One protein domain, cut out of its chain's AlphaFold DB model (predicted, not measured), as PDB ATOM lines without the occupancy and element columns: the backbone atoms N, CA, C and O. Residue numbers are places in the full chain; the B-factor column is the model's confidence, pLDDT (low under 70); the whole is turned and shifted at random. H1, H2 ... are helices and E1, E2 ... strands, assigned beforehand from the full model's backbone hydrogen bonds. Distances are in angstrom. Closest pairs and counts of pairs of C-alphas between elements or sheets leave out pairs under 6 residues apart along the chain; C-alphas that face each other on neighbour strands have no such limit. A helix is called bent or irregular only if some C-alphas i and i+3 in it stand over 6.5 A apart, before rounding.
ATOM      1  N   VAL A 489      57.726  -4.371   8.354       83.50
ATOM      2  CA  VAL A 489      57.817  -5.645   9.065       83.50
ATOM      3  C   VAL A 489      58.469  -6.687   8.182       83.50
ATOM      4  O   VAL A 489      58.330  -6.677   6.958       83.50
ATOM      5  N   THR A 490      59.177  -7.609   8.822       87.06
ATOM      6  CA  THR A 490      59.640  -8.820   8.155       87.06
ATOM      7  C   THR A 490      58.489  -9.809   8.183       87.06
ATOM      8  O   THR A 490      58.080 -10.232   9.256       87.06
ATOM      9  N   VAL A 491      57.942 -10.164   7.026       88.25
ATOM     10  CA  VAL A 491      56.919 -11.211   6.923       88.25
ATOM     11  C   VAL A 491      57.627 -12.521   6.630       88.25
ATOM     12  O   VAL A 491      58.388 -12.579   5.671       88.25
ATOM     13  N   VAL A 492      57.387 -13.559   7.426       88.75
ATOM     14  CA  VAL A 492      57.984 -14.893   7.286       88.75
ATOM     15  C   VAL A 492      56.941 -15.924   6.876       88.75
ATOM     16  O   VAL A 492      55.774 -15.851   7.262       88.75
ATOM     17  N   LYS A 493      57.379 -16.908   6.093       89.69
ATOM     18  CA  LYS A 493      56.588 -18.083   5.722       89.69
ATOM     19  C   LYS A 493      56.881 -19.237   6.676       89.69
ATOM     20  O   LYS A 493      58.037 -19.615   6.826       89.69
ATOM     21  N   VAL A 494      55.842 -19.827   7.260       89.44
ATOM     22  CA  VAL A 494      55.956 -20.949   8.208       89.44
ATOM     23  C   VAL A 494      55.042 -22.089   7.780       89.44
ATOM     24  O   VAL A 494      53.840 -21.887   7.624       89.44
ATOM     25  N   GLU A 495      55.588 -23.292   7.583       90.06
ATOM     26  CA  GLU A 495      54.782 -24.497   7.331       90.06
ATOM     27  C   GLU A 495      54.127 -24.966   8.638       90.06
ATOM     28  O   GLU A 495      54.793 -25.106   9.660       90.06
ATOM     29  N   TYR A 496      52.822 -25.235   8.609       89.38
ATOM     30  CA  TYR A 496      52.095 -25.833   9.721       89.38
ATOM     31  C   TYR A 496      51.736 -27.286   9.390       89.38
ATOM     32  O   TYR A 496      51.140 -27.600   8.357       89.38
ATOM     33  N   GLY A 497      52.082 -28.208  10.289       87.38
ATOM     34  CA  GLY A 497      51.815 -29.634  10.082       87.38
ATOM     35  C   GLY A 497      50.337 -30.011  10.240       87.38
ATOM     36  O   GLY A 497      49.867 -30.962   9.615       87.38
ATOM     37  N   TYR A 498      49.601 -29.275  11.076       87.75
ATOM     38  CA  TYR A 498      48.244 -29.622  11.500       87.75
ATOM     39  C   TYR A 498      47.430 -28.383  11.921       87.75
ATOM     40  O   TYR A 498      48.010 -27.347  12.250       87.75
ATOM     41  N   PRO A 499      46.083 -28.457  11.927       87.50
ATOM     42  CA  PRO A 499      45.220 -27.304  12.202       87.50
ATOM     43  C   PRO A 499      45.411 -26.677  13.589       87.50
ATOM     44  O   PRO A 499      45.202 -25.480  13.749       87.50
ATOM     45  N   GLN A 500      45.821 -27.460  14.590       85.88
ATOM     46  CA  GLN A 500      46.081 -26.968  15.946       85.88
ATOM     47  C   GLN A 500      47.323 -26.072  15.986       85.88
ATOM     48  O   GLN A 500      47.299 -25.038  16.643       85.88
ATOM     49  N   CYS A 501      48.366 -26.420  15.224       91.06
ATOM     50  CA  CYS A 501      49.535 -25.565  15.047       91.06
ATOM     51  C   CYS A 501      49.125 -24.238  14.397       91.06
ATOM     52  O   CYS A 501      49.464 -23.182  14.912       91.06
ATOM     53  N   LEU A 502      48.317 -24.277  13.333       91.19
ATOM     54  CA  LEU A 502      47.804 -23.059  12.703       91.19
ATOM     55  C   LEU A 502      47.011 -22.179  13.680       91.19
ATOM     56  O   LEU A 502      47.206 -20.969  13.711       91.19
ATOM     57  N   ALA A 503      46.113 -22.779  14.465       87.62
ATOM     58  CA  ALA A 503      45.337 -22.047  15.460       87.62
ATOM     59  C   ALA A 503      46.244 -21.417  16.525       87.62
ATOM     60  O   ALA A 503      46.022 -20.268  16.884       87.62
ATOM     61  N   CYS A 504      47.276 -22.133  16.979       89.19
ATOM     62  CA  CYS A 504      48.284 -21.580  17.878       89.19
ATOM     63  C   CYS A 504      49.024 -20.403  17.227       89.19
ATOM     64  O   CYS A 504      49.070 -19.330  17.817       89.19
ATOM     65  N   LEU A 505      49.528 -20.563  15.996       91.06
ATOM     66  CA  LEU A 505      50.243 -19.500  15.279       91.06
ATOM     67  C   LEU A 505      49.366 -18.249  15.134       91.06
ATOM     68  O   LEU A 505      49.848 -17.153  15.373       91.06
ATOM     69  N   ALA A 506      48.077 -18.404  14.821       89.62
ATOM     70  CA  ALA A 506      47.125 -17.293  14.729       89.62
ATOM     71  C   ALA A 506      46.717 -16.686  16.087       89.62
ATOM     72  O   ALA A 506      46.089 -15.632  16.110       89.62
ATOM     73  N   LEU A 507      47.018 -17.353  17.207       85.12
ATOM     74  CA  LEU A 507      46.807 -16.826  18.559       85.12
ATOM     75  C   LEU A 507      48.031 -16.071  19.085       85.12
ATOM     76  O   LEU A 507      47.867 -15.117  19.837       85.12
ATOM     77  N   VAL A 508      49.243 -16.512  18.739       86.38
ATOM     78  CA  VAL A 508      50.490 -15.955  19.301       86.38
ATOM     79  C   VAL A 508      51.263 -15.068  18.322       86.38
ATOM     80  O   VAL A 508      52.178 -14.355  18.732       86.38
ATOM     81  N   HIS A 509      50.908 -15.099  17.036       88.75
ATOM     82  CA  HIS A 509      51.525 -14.297  15.987       88.75
ATOM     83  C   HIS A 509      50.473 -13.627  15.102       88.75
ATOM     84  O   HIS A 509      49.348 -14.098  14.937       88.75
ATOM     85  N   GLU A 510      50.879 -12.536  14.461       88.88
ATOM     86  CA  GLU A 510      50.066 -11.831  13.476       88.88
ATOM     87  C   GLU A 510      50.137 -12.573  12.131       88.88
ATOM     88  O   GLU A 510      51.011 -12.333  11.292       88.88
ATOM     89  N   VAL A 511      49.230 -13.534  11.946       90.56
ATOM     90  CA  VAL A 511      49.092 -14.305  10.703       90.56
ATOM     91  C   VAL A 511      48.399 -13.453   9.651       90.56
ATOM     92  O   VAL A 511      47.262 -13.055   9.834       90.56
ATOM     93  N   LEU A 512      49.047 -13.208   8.518       88.56
ATOM     94  CA  LEU A 512      48.529 -12.353   7.447       88.56
ATOM     95  C   LEU A 512      47.811 -13.164   6.363       88.56
ATOM     96  O   LEU A 512      46.818 -12.720   5.795       88.56
ATOM     97  N   TYR A 513      48.297 -14.377   6.083       89.62
ATOM     98  CA  TYR A 513      47.719 -15.256   5.066       89.62
ATOM     99  C   TYR A 513      47.828 -16.718   5.448       89.62
ATOM    100  O   TYR A 513      48.806 -17.146   6.058       89.62
ATOM    101  N   ILE A 514      46.855 -17.504   4.992       91.88
ATOM    102  CA  ILE A 514      46.805 -18.943   5.234       91.88
ATOM    103  C   ILE A 514      46.576 -19.655   3.916       91.88
ATOM    104  O   ILE A 514      45.534 -19.477   3.275       91.88
ATOM    105  N   THR A 515      47.517 -20.522   3.556       91.12
ATOM    106  CA  THR A 515      47.304 -21.512   2.509       91.12
ATOM    107  C   THR A 515      46.880 -22.822   3.147       91.12
ATOM    108  O   THR A 515      47.449 -23.240   4.155       91.12
ATOM    109  N   SER A 516      45.875 -23.487   2.586       87.19
ATOM    110  CA  SER A 516      45.462 -24.817   3.036       87.19
ATOM    111  C   SER A 516      45.207 -25.742   1.849       87.19
ATOM    112  O   SER A 516      44.701 -25.333   0.802       87.19
ATOM    113  N   GLY A 517      45.571 -27.017   2.002       82.81
ATOM    114  CA  GLY A 517      45.380 -28.039   0.973       82.81
ATOM    115  C   GLY A 517      46.701 -28.527   0.391       82.81
ATOM    116  O   GLY A 517      47.290 -29.453   0.937       82.81
ATOM    117  N   LEU A 518      47.138 -27.950  -0.735       73.50
ATOM    118  CA  LEU A 518      48.388 -28.370  -1.396       73.50
ATOM    119  C   LEU A 518      49.623 -27.970  -0.591       73.50
ATOM    120  O   LEU A 518      50.590 -28.724  -0.517       73.50
ATOM    121  N   TYR A 519      49.559 -26.793   0.021       80.00
ATOM    122  CA  TYR A 519      50.614 -26.248   0.852       80.00
ATOM    123  C   TYR A 519      49.987 -25.778   2.158       80.00
ATOM    124  O   TYR A 519      49.031 -25.000   2.140       80.00
ATOM    125  N   ASN A 520      50.493 -26.276   3.281       89.38
ATOM    126  CA  ASN A 520      50.023 -25.903   4.608       89.38
ATOM    127  C   ASN A 520      51.029 -24.927   5.205       89.38
ATOM    128  O   ASN A 520      51.868 -25.327   5.997       89.38
ATOM    129  N   TYR A 521      50.998 -23.665   4.789       90.94
ATOM    130  CA  TYR A 521      51.818 -22.639   5.413       90.94
ATOM    131  C   TYR A 521      51.021 -21.381   5.701       90.94
ATOM    132  O   TYR A 521      49.951 -21.131   5.137       90.94
ATOM    133  N   VAL A 522      51.578 -20.587   6.598       91.88
ATOM    134  CA  VAL A 522      51.141 -19.235   6.884       91.88
ATOM    135  C   VAL A 522      52.211 -18.250   6.480       91.88
ATOM    136  O   VAL A 522      53.402 -18.552   6.524       91.88
ATOM    137  N   TRP A 523      51.770 -17.064   6.100       91.25
ATOM    138  CA  TRP A 523      52.612 -15.882   6.111       91.25
ATOM    139  C   TRP A 523      52.248 -15.103   7.360       91.25
ATOM    140  O   TRP A 523      51.074 -14.786   7.548       91.25
ATOM    141  N   MET A 524      53.221 -14.826   8.209       91.44
ATOM    142  CA  MET A 524      53.011 -14.116   9.464       91.44
ATOM    143  C   MET A 524      54.123 -13.103   9.683       91.44
ATOM    144  O   MET A 524      55.187 -13.192   9.071       91.44
ATOM    145  N   VAL A 525      53.884 -12.132  10.548       89.50
ATOM    146  CA  VAL A 525      54.926 -11.195  10.972       89.50
ATOM    147  C   VAL A 525      55.988 -11.974  11.743       89.50
ATOM    148  O   VAL A 525      55.665 -12.851  12.545       89.50
ATOM    149  N   ALA A 526      57.259 -11.703  11.451       89.38
ATOM    150  CA  ALA A 526      58.377 -12.361  12.108       89.38
ATOM    151  C   ALA A 526      58.257 -12.177  13.627       89.38
ATOM    152  O   ALA A 526      58.089 -11.039  14.075       89.38
ATOM    153  N   PRO A 527      58.340 -13.263  14.414       87.00
ATOM    154  CA  PRO A 527      58.278 -13.158  15.862       87.00
ATOM    155  C   PRO A 527      59.444 -12.309  16.375       87.00
ATOM    156  O   PRO A 527      60.571 -12.426  15.888       87.00
ATOM    157  N   GLU A 528      59.167 -11.462  17.361       86.56
ATOM    158  CA  GLU A 528      60.208 -10.723  18.069       86.56
ATOM    159  C   GLU A 528      60.947 -11.666  19.038       86.56
ATOM    160  O   GLU A 528      60.462 -12.742  19.403       86.56
ATOM    161  N   GLU A 529      62.157 -11.288  19.452       85.19
ATOM    162  CA  GLU A 529      62.931 -12.089  20.399       85.19
ATOM    163  C   GLU A 529      62.157 -12.251  21.722       85.19
ATOM    164  O   GLU A 529      61.717 -11.275  22.333       85.19
ATOM    165  N   GLY A 530      61.962 -13.498  22.162       83.62
ATOM    166  CA  GLY A 530      61.177 -13.817  23.358       83.62
ATOM    167  C   GLY A 530      59.655 -13.836  23.160       83.62
ATOM    168  O   GLY A 530      58.924 -13.955  24.145       83.62
ATOM    169  N   SER A 531      59.151 -13.726  21.925       82.81
ATOM    170  CA  SER A 531      57.754 -14.058  21.620       82.81
ATOM    171  C   SER A 531      57.451 -15.521  21.963       82.81
ATOM    172  O   SER A 531      58.319 -16.389  21.868       82.81
ATOM    173  N   MET A 532      56.201 -15.801  22.345       84.12
ATOM    174  CA  MET A 532      55.742 -17.176  22.551       84.12
ATOM    175  C   MET A 532      55.900 -17.979  21.259       84.12
ATOM    176  O   MET A 532      55.622 -17.477  20.172       84.12
ATOM    177  N   VAL A 533      56.344 -19.224  21.394       86.38
ATOM    178  CA  VAL A 533      56.560 -20.139  20.274       86.38
ATOM    179  C   VAL A 533      55.518 -21.241  20.366       86.38
ATOM    180  O   VAL A 533      55.312 -21.827  21.426       86.38
ATOM    181  N   CYS A 534      54.854 -21.528  19.254       87.12
ATOM    182  CA  CYS A 534      54.033 -22.723  19.153       87.12
ATOM    183  C   CYS A 534      54.928 -23.946  18.998       87.12
ATOM    184  O   CYS A 534      55.784 -23.954  18.107       87.12
ATOM    185  N   ASP A 535      54.668 -24.996  19.786       84.44
ATOM    186  CA  ASP A 535      55.241 -26.330  19.575       84.44
ATOM    187  C   ASP A 535      54.608 -26.984  18.336       84.44
ATOM    188  O   ASP A 535      53.777 -27.893  18.366       84.44
ATOM    189  N   CYS A 536      54.926 -26.385  17.200       82.44
ATOM    190  CA  CYS A 536      54.725 -26.915  15.878       82.44
ATOM    191  C   CYS A 536      56.033 -27.617  15.531       82.44
ATOM    192  O   CYS A 536      57.055 -26.946  15.406       82.44
ATOM    193  N   HIS A 537      56.034 -28.941  15.386       62.06
ATOM    194  CA  HIS A 537      57.263 -29.658  15.035       62.06
ATOM    195  C   HIS A 537      58.011 -28.996  13.853       62.06
ATOM    196  O   HIS A 537      57.410 -28.700  12.818       62.06
ATOM    197  N   ASP A 538      59.329 -28.830  14.026       62.28
ATOM    198  CA  ASP A 538      60.368 -28.597  13.008       62.28
ATOM    199  C   ASP A 538      60.576 -27.194  12.396       62.28
ATOM    200  O   ASP A 538      61.449 -27.073  11.531       62.28
ATOM    201  N   TRP A 539      59.850 -26.136  12.775       70.19
ATOM    202  CA  TRP A 539      60.046 -24.840  12.089       70.19
ATOM    203  C   TRP A 539      61.178 -23.973  12.657       70.19
ATOM    204  O   TRP A 539      61.761 -23.198  11.904       70.19
ATOM    205  N   TYR A 540      61.513 -24.100  13.946       65.62
ATOM    206  CA  TYR A 540      62.527 -23.244  14.579       65.62
ATOM    207  C   TYR A 540      63.965 -23.773  14.403       65.62
ATOM    208  O   TYR A 540      64.889 -22.985  14.226       65.62
ATOM    209  N   ASP A 541      64.145 -25.099  14.364       60.56
ATOM    210  CA  ASP A 541      65.476 -25.737  14.390       60.56
ATOM    211  C   ASP A 541      66.067 -26.048  13.009       60.56
ATOM    212  O   ASP A 541      67.225 -26.453  12.890       60.56
ATOM    213  N   LYS A 542      65.301 -25.866  11.929       60.22
ATOM    214  CA  LYS A 542      65.842 -26.013  10.576       60.22
ATOM    215  C   LYS A 542      66.442 -24.679  10.151       60.22
ATOM    216  O   LYS A 542      65.733 -23.852   9.583       60.22
ATOM    217  N   GLU A 543      67.757 -24.519  10.337       60.97
ATOM    218  CA  GLU A 543      68.571 -23.465   9.688       60.97
ATOM    219  C   GLU A 543      68.287 -23.352   8.176       60.97
ATOM    220  O   GLU A 543      68.465 -22.292   7.580       60.97
ATOM    221  N   ASP A 544      67.775 -24.436   7.586       52.56
ATOM    222  CA  ASP A 544      67.464 -24.606   6.171       52.56
ATOM    223  C   ASP A 544      65.967 -24.474   5.825       52.56
ATOM    224  O   ASP A 544      65.562 -24.685   4.680       52.56
ATOM    225  N   THR A 545      65.101 -24.103   6.784       52.84
ATOM    226  CA  THR A 545      63.819 -23.503   6.389       52.84
ATOM    227  C   THR A 545      64.168 -22.156   5.798       52.84
ATOM    228  O   THR A 545      64.287 -21.161   6.505       52.84
ATOM    229  N   SER A 546      64.416 -22.170   4.486       50.41
ATOM    230  CA  SER A 546      64.613 -21.016   3.626       50.41
ATOM    231  C   SER A 546      63.722 -19.902   4.146       50.41
ATOM    232  O   SER A 546      62.501 -19.971   3.965       50.41
ATOM    233  N   LYS A 547      64.323 -18.955   4.884       61.75
ATOM    234  CA  LYS A 547      63.643 -17.821   5.509       61.75
ATOM    235  C   LYS A 547      63.170 -16.944   4.375       61.75
ATOM    236  O   LYS A 547      63.799 -15.967   3.985       61.75
ATOM    237  N   GLU A 548      62.085 -17.385   3.763       73.56
ATOM    238  CA  GLU A 548      61.359 -16.670   2.757       73.56
ATOM    239  C   GLU A 548      60.733 -15.497   3.490       73.56
ATOM    240  O   GLU A 548      59.602 -15.565   3.967       73.56
ATOM    241  N   SER A 549      61.528 -14.446   3.618       79.88
ATOM    242  CA  SER A 549      61.116 -13.204   4.215       79.88
ATOM    243  C   SER A 549      61.052 -12.122   3.164       79.88
ATOM    244  O   SER A 549      61.897 -12.063   2.271       79.88
ATOM    245  N   PHE A 550      60.073 -11.246   3.287       80.69
ATOM    246  CA  PHE A 550      60.070  -9.988   2.562       80.69
ATOM    247  C   PHE A 550      59.748  -8.865   3.535       80.69
ATOM    248  O   PHE A 550      59.078  -9.076   4.549       80.69
ATOM    249  N   GLN A 551      60.268  -7.678   3.239       79.19
ATOM    250  CA  GLN A 551      59.880  -6.486   3.971       79.19
ATOM    251  C   GLN A 551      58.579  -5.961   3.389       79.19
ATOM    252  O   GLN A 551      58.449  -5.801   2.174       79.19
ATOM    253  N   HIS A 552      57.616  -5.698   4.260       71.94
ATOM    254  CA  HIS A 552      56.335  -5.163   3.849       71.94
ATOM    255  C   HIS A 552      55.888  -4.042   4.769       71.94
ATOM    256  O   HIS A 552      56.152  -4.078   5.969       71.94
ATOM    257  N   SER A 553      55.209  -3.045   4.205       68.00
ATOM    258  CA  SER A 553      54.544  -2.034   5.022       68.00
ATOM    259  C   SER A 553      53.424  -2.718   5.794       68.00
ATOM    260  O   SER A 553      52.519  -3.281   5.188       68.00
ATOM    261  N   PHE A 554      53.507  -2.690   7.120       58.94
ATOM    262  CA  PHE A 554      52.600  -3.408   8.014       58.94
ATOM    263  C   PHE A 554      51.117  -3.039   7.834       58.94
ATOM    264  O   PHE A 554      50.243  -3.880   7.999       58.94
ATOM    265  N   HIS A 555      50.841  -1.800   7.413       58.62
ATOM    266  CA  HIS A 555      49.489  -1.210   7.300       58.62
ATOM    267  C   HIS A 555      48.628  -1.811   6.222       58.62
ATOM    268  O   HIS A 555      47.463  -1.459   6.094       58.62
ATOM    269  N   SER A 556      49.217  -2.648   5.389       57.88
ATOM    270  CA  SER A 556      48.488  -3.214   4.290       57.88
ATOM    271  C   SER A 556      47.677  -4.421   4.781       57.88
ATOM    272  O   SER A 556      46.504  -4.528   4.444       57.88
ATOM    273  N   LEU A 557      48.219  -5.292   5.637       67.62
ATOM    274  CA  LEU A 557      47.655  -6.626   5.870       67.62
ATOM    275  C   LEU A 557      46.950  -6.754   7.219       67.62
ATOM    276  O   LEU A 557      47.559  -6.576   8.270       67.62
ATOM    277  N   ARG A 558      45.670  -7.138   7.191       76.94
ATOM    278  CA  ARG A 558      44.904  -7.464   8.396       76.94
ATOM    279  C   ARG A 558      45.326  -8.835   8.940       76.94
ATOM    280  O   ARG A 558      45.259  -9.810   8.186       76.94
ATOM    281  N   PRO A 559      45.655  -8.954  10.238       82.88
ATOM    282  CA  PRO A 559      45.833 -10.252  10.868       82.88
ATOM    283  C   PRO A 559      44.551 -11.097  10.823       82.88
ATOM    284  O   PRO A 559      43.452 -10.644  11.151       82.88
ATOM    285  N   ILE A 560      44.701 -12.353  10.425       84.81
ATOM    286  CA  ILE A 560      43.667 -13.379  10.425       84.81
ATOM    287  C   ILE A 560      43.537 -13.908  11.852       84.81
ATOM    288  O   ILE A 560      44.477 -14.481  12.401       84.81
ATOM    289  N   SER A 561      42.350 -13.757  12.437       80.62
ATOM    290  CA  SER A 561      42.058 -14.280  13.773       80.62
ATOM    291  C   SER A 561      42.130 -15.809  13.814       80.62
ATOM    292  O   SER A 561      41.941 -16.498  12.808       80.62
ATOM    293  N   SER A 562      42.308 -16.382  15.003       78.62
ATOM    294  CA  SER A 562      42.313 -17.840  15.191       78.62
ATOM    295  C   SER A 562      41.029 -18.529  14.697       78.62
ATOM    296  O   SER A 562      41.081 -19.616  14.116       78.62
ATOM    297  N   ILE A 563      39.867 -17.884  14.847       77.69
ATOM    298  CA  ILE A 563      38.582 -18.392  14.345       77.69
ATOM    299  C   ILE A 563      38.554 -18.385  12.812       77.69
ATOM    300  O   ILE A 563      38.133 -19.368  12.194       77.69
ATOM    301  N   GLU A 564      39.011 -17.305  12.181       84.38
ATOM    302  CA  GLU A 564      39.132 -17.239  10.722       84.38
ATOM    303  C   GLU A 564      40.143 -18.265  10.209       84.38
ATOM    304  O   GLU A 564      39.865 -18.961   9.233       84.38
ATOM    305  N   ALA A 565      41.258 -18.462  10.912       87.75
ATOM    306  CA  ALA A 565      42.266 -19.449  10.554       87.75
ATOM    307  C   ALA A 565      41.693 -20.871  10.485       87.75
ATOM    308  O   ALA A 565      41.943 -21.623   9.537       87.75
ATOM    309  N   ILE A 566      40.821 -21.216  11.431       84.25
ATOM    310  CA  ILE A 566      40.073 -22.476  11.416       84.25
ATOM    311  C   ILE A 566      39.136 -22.544  10.198       84.25
ATOM    312  O   ILE A 566      39.070 -23.584   9.536       84.25
ATOM    313  N   ARG A 567      38.454 -21.453   9.830       87.56
ATOM    314  CA  ARG A 567      37.611 -21.411   8.619       87.56
ATOM    315  C   ARG A 567      38.425 -21.574   7.332       87.56
ATOM    316  O   ARG A 567      37.967 -22.260   6.420       87.56
ATOM    317  N   HIS A 568      39.658 -21.072   7.264       89.75
ATOM    318  CA  HIS A 568      40.556 -21.330   6.130       89.75
ATOM    319  C   HIS A 568      40.857 -22.829   5.946       89.75
ATOM    320  O   HIS A 568      41.017 -23.300   4.812       89.75
ATOM    321  N   VAL A 569      40.886 -23.605   7.032       88.69
ATOM    322  CA  VAL A 569      41.136 -25.056   7.001       88.69
ATOM    323  C   VAL A 569      39.867 -25.869   6.784       88.69
ATOM    324  O   VAL A 569      39.901 -26.847   6.037       88.69
ATOM    325  N   PHE A 570      38.752 -25.501   7.418       88.25
ATOM    326  CA  PHE A 570      37.539 -26.327   7.445       88.25
ATOM    327  C   PHE A 570      36.399 -25.806   6.558       88.25
ATOM    328  O   PHE A 570      35.559 -26.604   6.137       88.25
ATOM    329  N   GLY A 571      36.446 -24.543   6.139       88.12
ATOM    330  CA  GLY A 571      35.399 -23.852   5.384       88.12
ATOM    331  C   GLY A 571      34.332 -23.231   6.293       88.12
ATOM    332  O   GLY A 571      34.492 -23.169   7.510       88.12
ATOM    333  N   TRP A 572      33.219 -22.804   5.696       82.06
ATOM    334  CA  TRP A 572      32.116 -22.100   6.373       82.06
ATOM    335  C   TRP A 572      31.120 -23.000   7.112       82.06
ATOM    336  O   TRP A 572      30.124 -22.515   7.639       82.06
ATOM    337  N   ASN A 573      31.340 -24.315   7.146       79.94
ATOM    338  CA  ASN A 573      30.346 -25.237   7.682       79.94
ATOM    339  C   ASN A 573      30.250 -25.119   9.229       79.94
ATOM    340  O   ASN A 573      31.192 -25.522   9.923       79.94
ATOM    341  N   PRO A 574      29.114 -24.638   9.786       66.81
ATOM    342  CA  PRO A 574      28.970 -24.339  11.217       66.81
ATOM    343  C   PRO A 574      29.136 -25.564  12.120       66.81
ATOM    344  O   PRO A 574      29.566 -25.443  13.268       66.81
ATOM    345  N   SER A 575      28.827 -26.758  11.602       72.44
ATOM    346  CA  SER A 575      28.909 -28.013  12.361       72.44
ATOM    347  C   SER A 575      30.336 -28.338  12.818       72.44
ATOM    348  O   SER A 575      30.524 -28.897  13.901       72.44
ATOM    349  N   TYR A 576      31.348 -27.914  12.051       66.56
ATOM    350  CA  TYR A 576      32.757 -28.082  12.413       66.56
ATOM    351  C   TYR A 576      33.223 -27.053  13.449       66.56
ATOM    352  O   TYR A 576      34.131 -27.345  14.229       66.56
ATOM    353  N   LEU A 577      32.593 -25.875  13.494       62.00
ATOM    354  CA  LEU A 577      32.937 -24.829  14.456       62.00
ATOM    355  C   LEU A 577      32.393 -25.166  15.858       62.00
ATOM    356  O   LEU A 577      33.100 -25.080  16.857       62.00
ATOM    357  N   HIS A 578      31.160 -25.655  15.968       59.19
ATOM    358  CA  HIS A 578      30.575 -25.878  17.298       59.19
ATOM    359  C   HIS A 578      31.196 -27.034  18.092       59.19
ATOM    360  O   HIS A 578      31.277 -26.959  19.315       59.19
ATOM    361  N   THR A 579      31.638 -28.104  17.433       56.66
ATOM    362  CA  THR A 579      32.089 -29.318  18.139       56.66
ATOM    363  C   THR A 579      33.601 -29.405  18.288       56.66
ATOM    364  O   THR A 579      34.088 -29.877  19.316       56.66
ATOM    365  N   ASN A 580      34.340 -28.920  17.292       53.75
ATOM    366  CA  ASN A 580      35.778 -29.114  17.212       53.75
ATOM    367  C   ASN A 580      36.558 -27.823  17.480       53.75
ATOM    368  O   ASN A 580      37.506 -27.864  18.257       53.75
ATOM    369  N   SER A 581      36.166 -26.664  16.932       54.94
ATOM    370  CA  SER A 581      36.965 -25.441  17.128       54.94
ATOM    371  C   SER A 581      36.941 -24.930  18.564       54.94
ATOM    372  O   SER A 581      37.987 -24.537  19.063       54.94
ATOM    373  N   PHE A 582      35.803 -25.013  19.262       55.91
ATOM    374  CA  PHE A 582      35.753 -24.646  20.682       55.91
ATOM    375  C   PHE A 582      36.649 -25.552  21.529       55.91
ATOM    376  O   PHE A 582      37.428 -25.048  22.327       55.91
ATOM    377  N   LYS A 583      36.616 -26.875  21.304       61.16
ATOM    378  CA  LYS A 583      37.509 -27.818  21.994       61.16
ATOM    379  C   LYS A 583      38.980 -27.563  21.678       61.16
ATOM    380  O   LYS A 583      39.791 -27.643  22.587       61.16
ATOM    381  N   TYR A 584      39.328 -27.235  20.433       62.88
ATOM    382  CA  TYR A 584      40.711 -26.931  20.061       62.88
ATOM    383  C   TYR A 584      41.205 -25.628  20.678       62.88
ATOM    384  O   TYR A 584      42.289 -25.613  21.244       62.88
ATOM    385  N   VAL A 585      40.406 -24.560  20.618       59.31
ATOM    386  CA  VAL A 585      40.765 -23.274  21.224       59.31
ATOM    387  C   VAL A 585      40.860 -23.416  22.744       59.31
ATOM    388  O   VAL A 585      41.842 -22.968  23.315       59.31
ATOM    389  N   LEU A 586      39.916 -24.102  23.399       59.78
ATOM    390  CA  LEU A 586      39.992 -24.400  24.837       59.78
ATOM    391  C   LEU A 586      41.186 -25.288  25.195       59.78
ATOM    392  O   LEU A 586      41.830 -25.049  26.206       59.78
ATOM    393  N   HIS A 587      41.502 -26.300  24.387       65.00
ATOM    394  CA  HIS A 587      42.646 -27.170  24.650       65.00
ATOM    395  C   HIS A 587      43.968 -26.414  24.506       65.00
ATOM    396  O   HIS A 587      44.801 -26.504  25.396       65.00
ATOM    397  N   ILE A 588      44.130 -25.612  23.447       58.59
ATOM    398  CA  ILE A 588      45.303 -24.744  23.277       58.59
ATOM    399  C   ILE A 588      45.382 -23.737  24.430       58.59
ATOM    400  O   ILE A 588      46.453 -23.562  24.996       58.59
ATOM    401  N   LYS A 589      44.254 -23.139  24.840       59.94
ATOM    402  CA  LYS A 589      44.185 -22.267  26.023       59.94
ATOM    403  C   LYS A 589      44.671 -22.980  27.284       59.94
ATOM    404  O   LYS A 589      45.486 -22.423  28.005       59.94
ATOM    405  N   ASN A 590      44.212 -24.206  27.530       62.00
ATOM    406  CA  ASN A 590      44.592 -24.973  28.715       62.00
ATOM    407  C   ASN A 590      46.068 -25.382  28.689       62.00
ATOM    408  O   ASN A 590      46.723 -25.273  29.714       62.00
ATOM    409  N   VAL A 591      46.598 -25.796  27.536       59.81
ATOM    410  CA  VAL A 591      48.018 -26.160  27.388       59.81
ATOM    411  C   VAL A 591      48.911 -24.936  27.594       59.81
ATOM    412  O   VAL A 591      49.820 -24.978  28.416       59.81
ATOM    413  N   LEU A 592      48.593 -23.810  26.942       56.25
ATOM    414  CA  LEU A 592      49.324 -22.555  27.138       56.25
ATOM    415  C   LEU A 592      49.265 -22.090  28.600       56.25
ATOM    416  O   LEU A 592      50.260 -21.612  29.131       56.25
ATOM    417  N   HIS A 593      48.124 -22.263  29.265       54.97
ATOM    418  CA  HIS A 593      47.966 -21.933  30.677       54.97
ATOM    419  C   HIS A 593      48.757 -22.888  31.594       54.97
ATOM    420  O   HIS A 593      49.401 -22.435  32.536       54.97
ATOM    421  N   GLU A 594      48.751 -24.200  31.351       52.56
ATOM    422  CA  GLU A 594      49.468 -25.176  32.184       52.56
ATOM    423  C   GLU A 594      50.992 -25.046  32.076       52.56
ATOM    424  O   GLU A 594      51.662 -25.039  33.111       52.56
ATOM    425  N   ASP A 595      51.536 -24.840  30.875       49.44
ATOM    426  CA  ASP A 595      52.975 -24.608  30.685       49.44
ATOM    427  C   ASP A 595      53.429 -23.308  31.369       49.44
ATOM    428  O   ASP A 595      54.518 -23.233  31.945       49.44
ATOM    429  N   PHE A 596      52.556 -22.299  31.407       45.69
ATOM    430  CA  PHE A 596      52.814 -21.024  32.075       45.69
ATOM    431  C   PHE A 596      52.890 -21.149  33.606       45.69
ATOM    432  O   PHE A 596      53.760 -20.548  34.240       45.69
ATOM    433  N   TYR A 597      52.020 -21.957  34.219       43.03
ATOM    434  CA  TYR A 597      52.036 -22.192  35.670       43.03
ATOM    435  C   TYR A 597      53.016 -23.293  36.102       43.03
ATOM    436  O   TYR A 597      53.491 -23.271  37.240       43.03
ATOM    437  N   GLY A 598      53.368 -24.229  35.216       42.50
ATOM    438  CA  GLY A 598      54.379 -25.260  35.470       42.50
ATOM    439  C   GLY A 598      55.768 -24.669  35.730       42.50
ATOM    440  O   GLY A 598      56.467 -25.110  36.646       42.50
ATOM    441  N   VAL A 599      56.122 -23.591  35.022       40.00
ATOM    442  CA  VAL A 599      57.373 -22.836  35.231       40.00
ATOM    443  C   VAL A 599      57.408 -22.126  36.599       40.00
ATOM    444  O   VAL A 599      58.485 -21.867  37.132       40.00
TER     445      VAL A 599
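Overview. This is residues 489 to 599 of the 611 residues of the protein "AlNc14C127G6834 protein" of Albugo laibachii Nc14 (UniProt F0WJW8). A strongly twisted four-stranded sheet has H1 and H2 side by side over one face, at its E2 and E3 part, and the long helix H3 crosses past these two helices on the side away from the sheet. Residues 593 to 599, of which 593 to 598 belong to H3, stick out free, and a long link from E3 to E4 makes a wide loop. The printed part has 111 residues, with three named helices and four named strands in the order E1, H1, E2, E3, E4, H2, H3. The sheet runs E2, E3, E1, E4, all antiparallel, and the class is mixed, helices and strands. The whole is compact, with a radius of gyration of the C-alphas of 14.2 A and spans of 38 by 37 by 27 A.

Along the chain. E1, residues 489 to 495, begins at C-alpha 489 (57.817, -5.645, 9.065) and is 19.2 A long. H1, residues 499 to 508, is 14.4 A long. E2, residues 511 to 515, and E3, residues 521 to 525, form a hairpin. E4 holds residues 549 to 553, and H2 residues 562 to 570. H3, residues 574 to 598, is 35.1 A long and ends at C-alpha 598 (54.379, -25.260, 35.470). It has a kink of 33 degrees near residue 581 and is neither bent nor irregular, but only just: C-alphas 579 and 582 are 6.5 A apart.

Arrangement. In the sheet, N 489 of E1 and O 552 of E4 are 2.9 A apart, within hydrogen-bond range. Between E3 and E1, N 494 and O 522 are 2.8 A apart, and between E2 and E3, N 512 and O 523 are 2.7 A apart. E1, H1 and E2 make a split strand-helix-strand unit, two strands running the same way with E3 between them in the sheet; its crossover is right-handed. H1 lies over E3 at a height over the sheet of 9.6 A and runs along the strands, at 3 degrees to E3 on the local plane. H2 is on the same face, over E2. H1 and H2 touch at a shallow tilt of 22 degrees, opposite ways, with the C-alphas of Ala 506 and Ser 562 closest at 4.9 A. H3 touches H1 with residues 584 to 588 alone, at a steep tilt of 58 degrees; the closest C-alphas, of Gln 500 and Tyr 584, are 6.8 A apart. H3 and H2 only just touch, with 3 pairs of C-alphas within 8 A, the closest being Phe 570 and Tyr 576 at 7.1 A. H3 is not on the sheet. Every O i to N i+4 pair is within hydrogen-bond range in H1 and H2, and 18 of 21 are in H3.

Size, cuts and confidence. The C-alphas farthest apart, of Glu 543 and Ser 575, are 40.0 A apart. The printed part has no cut. The link from E3 to E4, residues 526 to 548, is long. The mean pLDDT of the printed part is 75.5; 40 residues are under 70, among them 540 to 547 and 576 to 599.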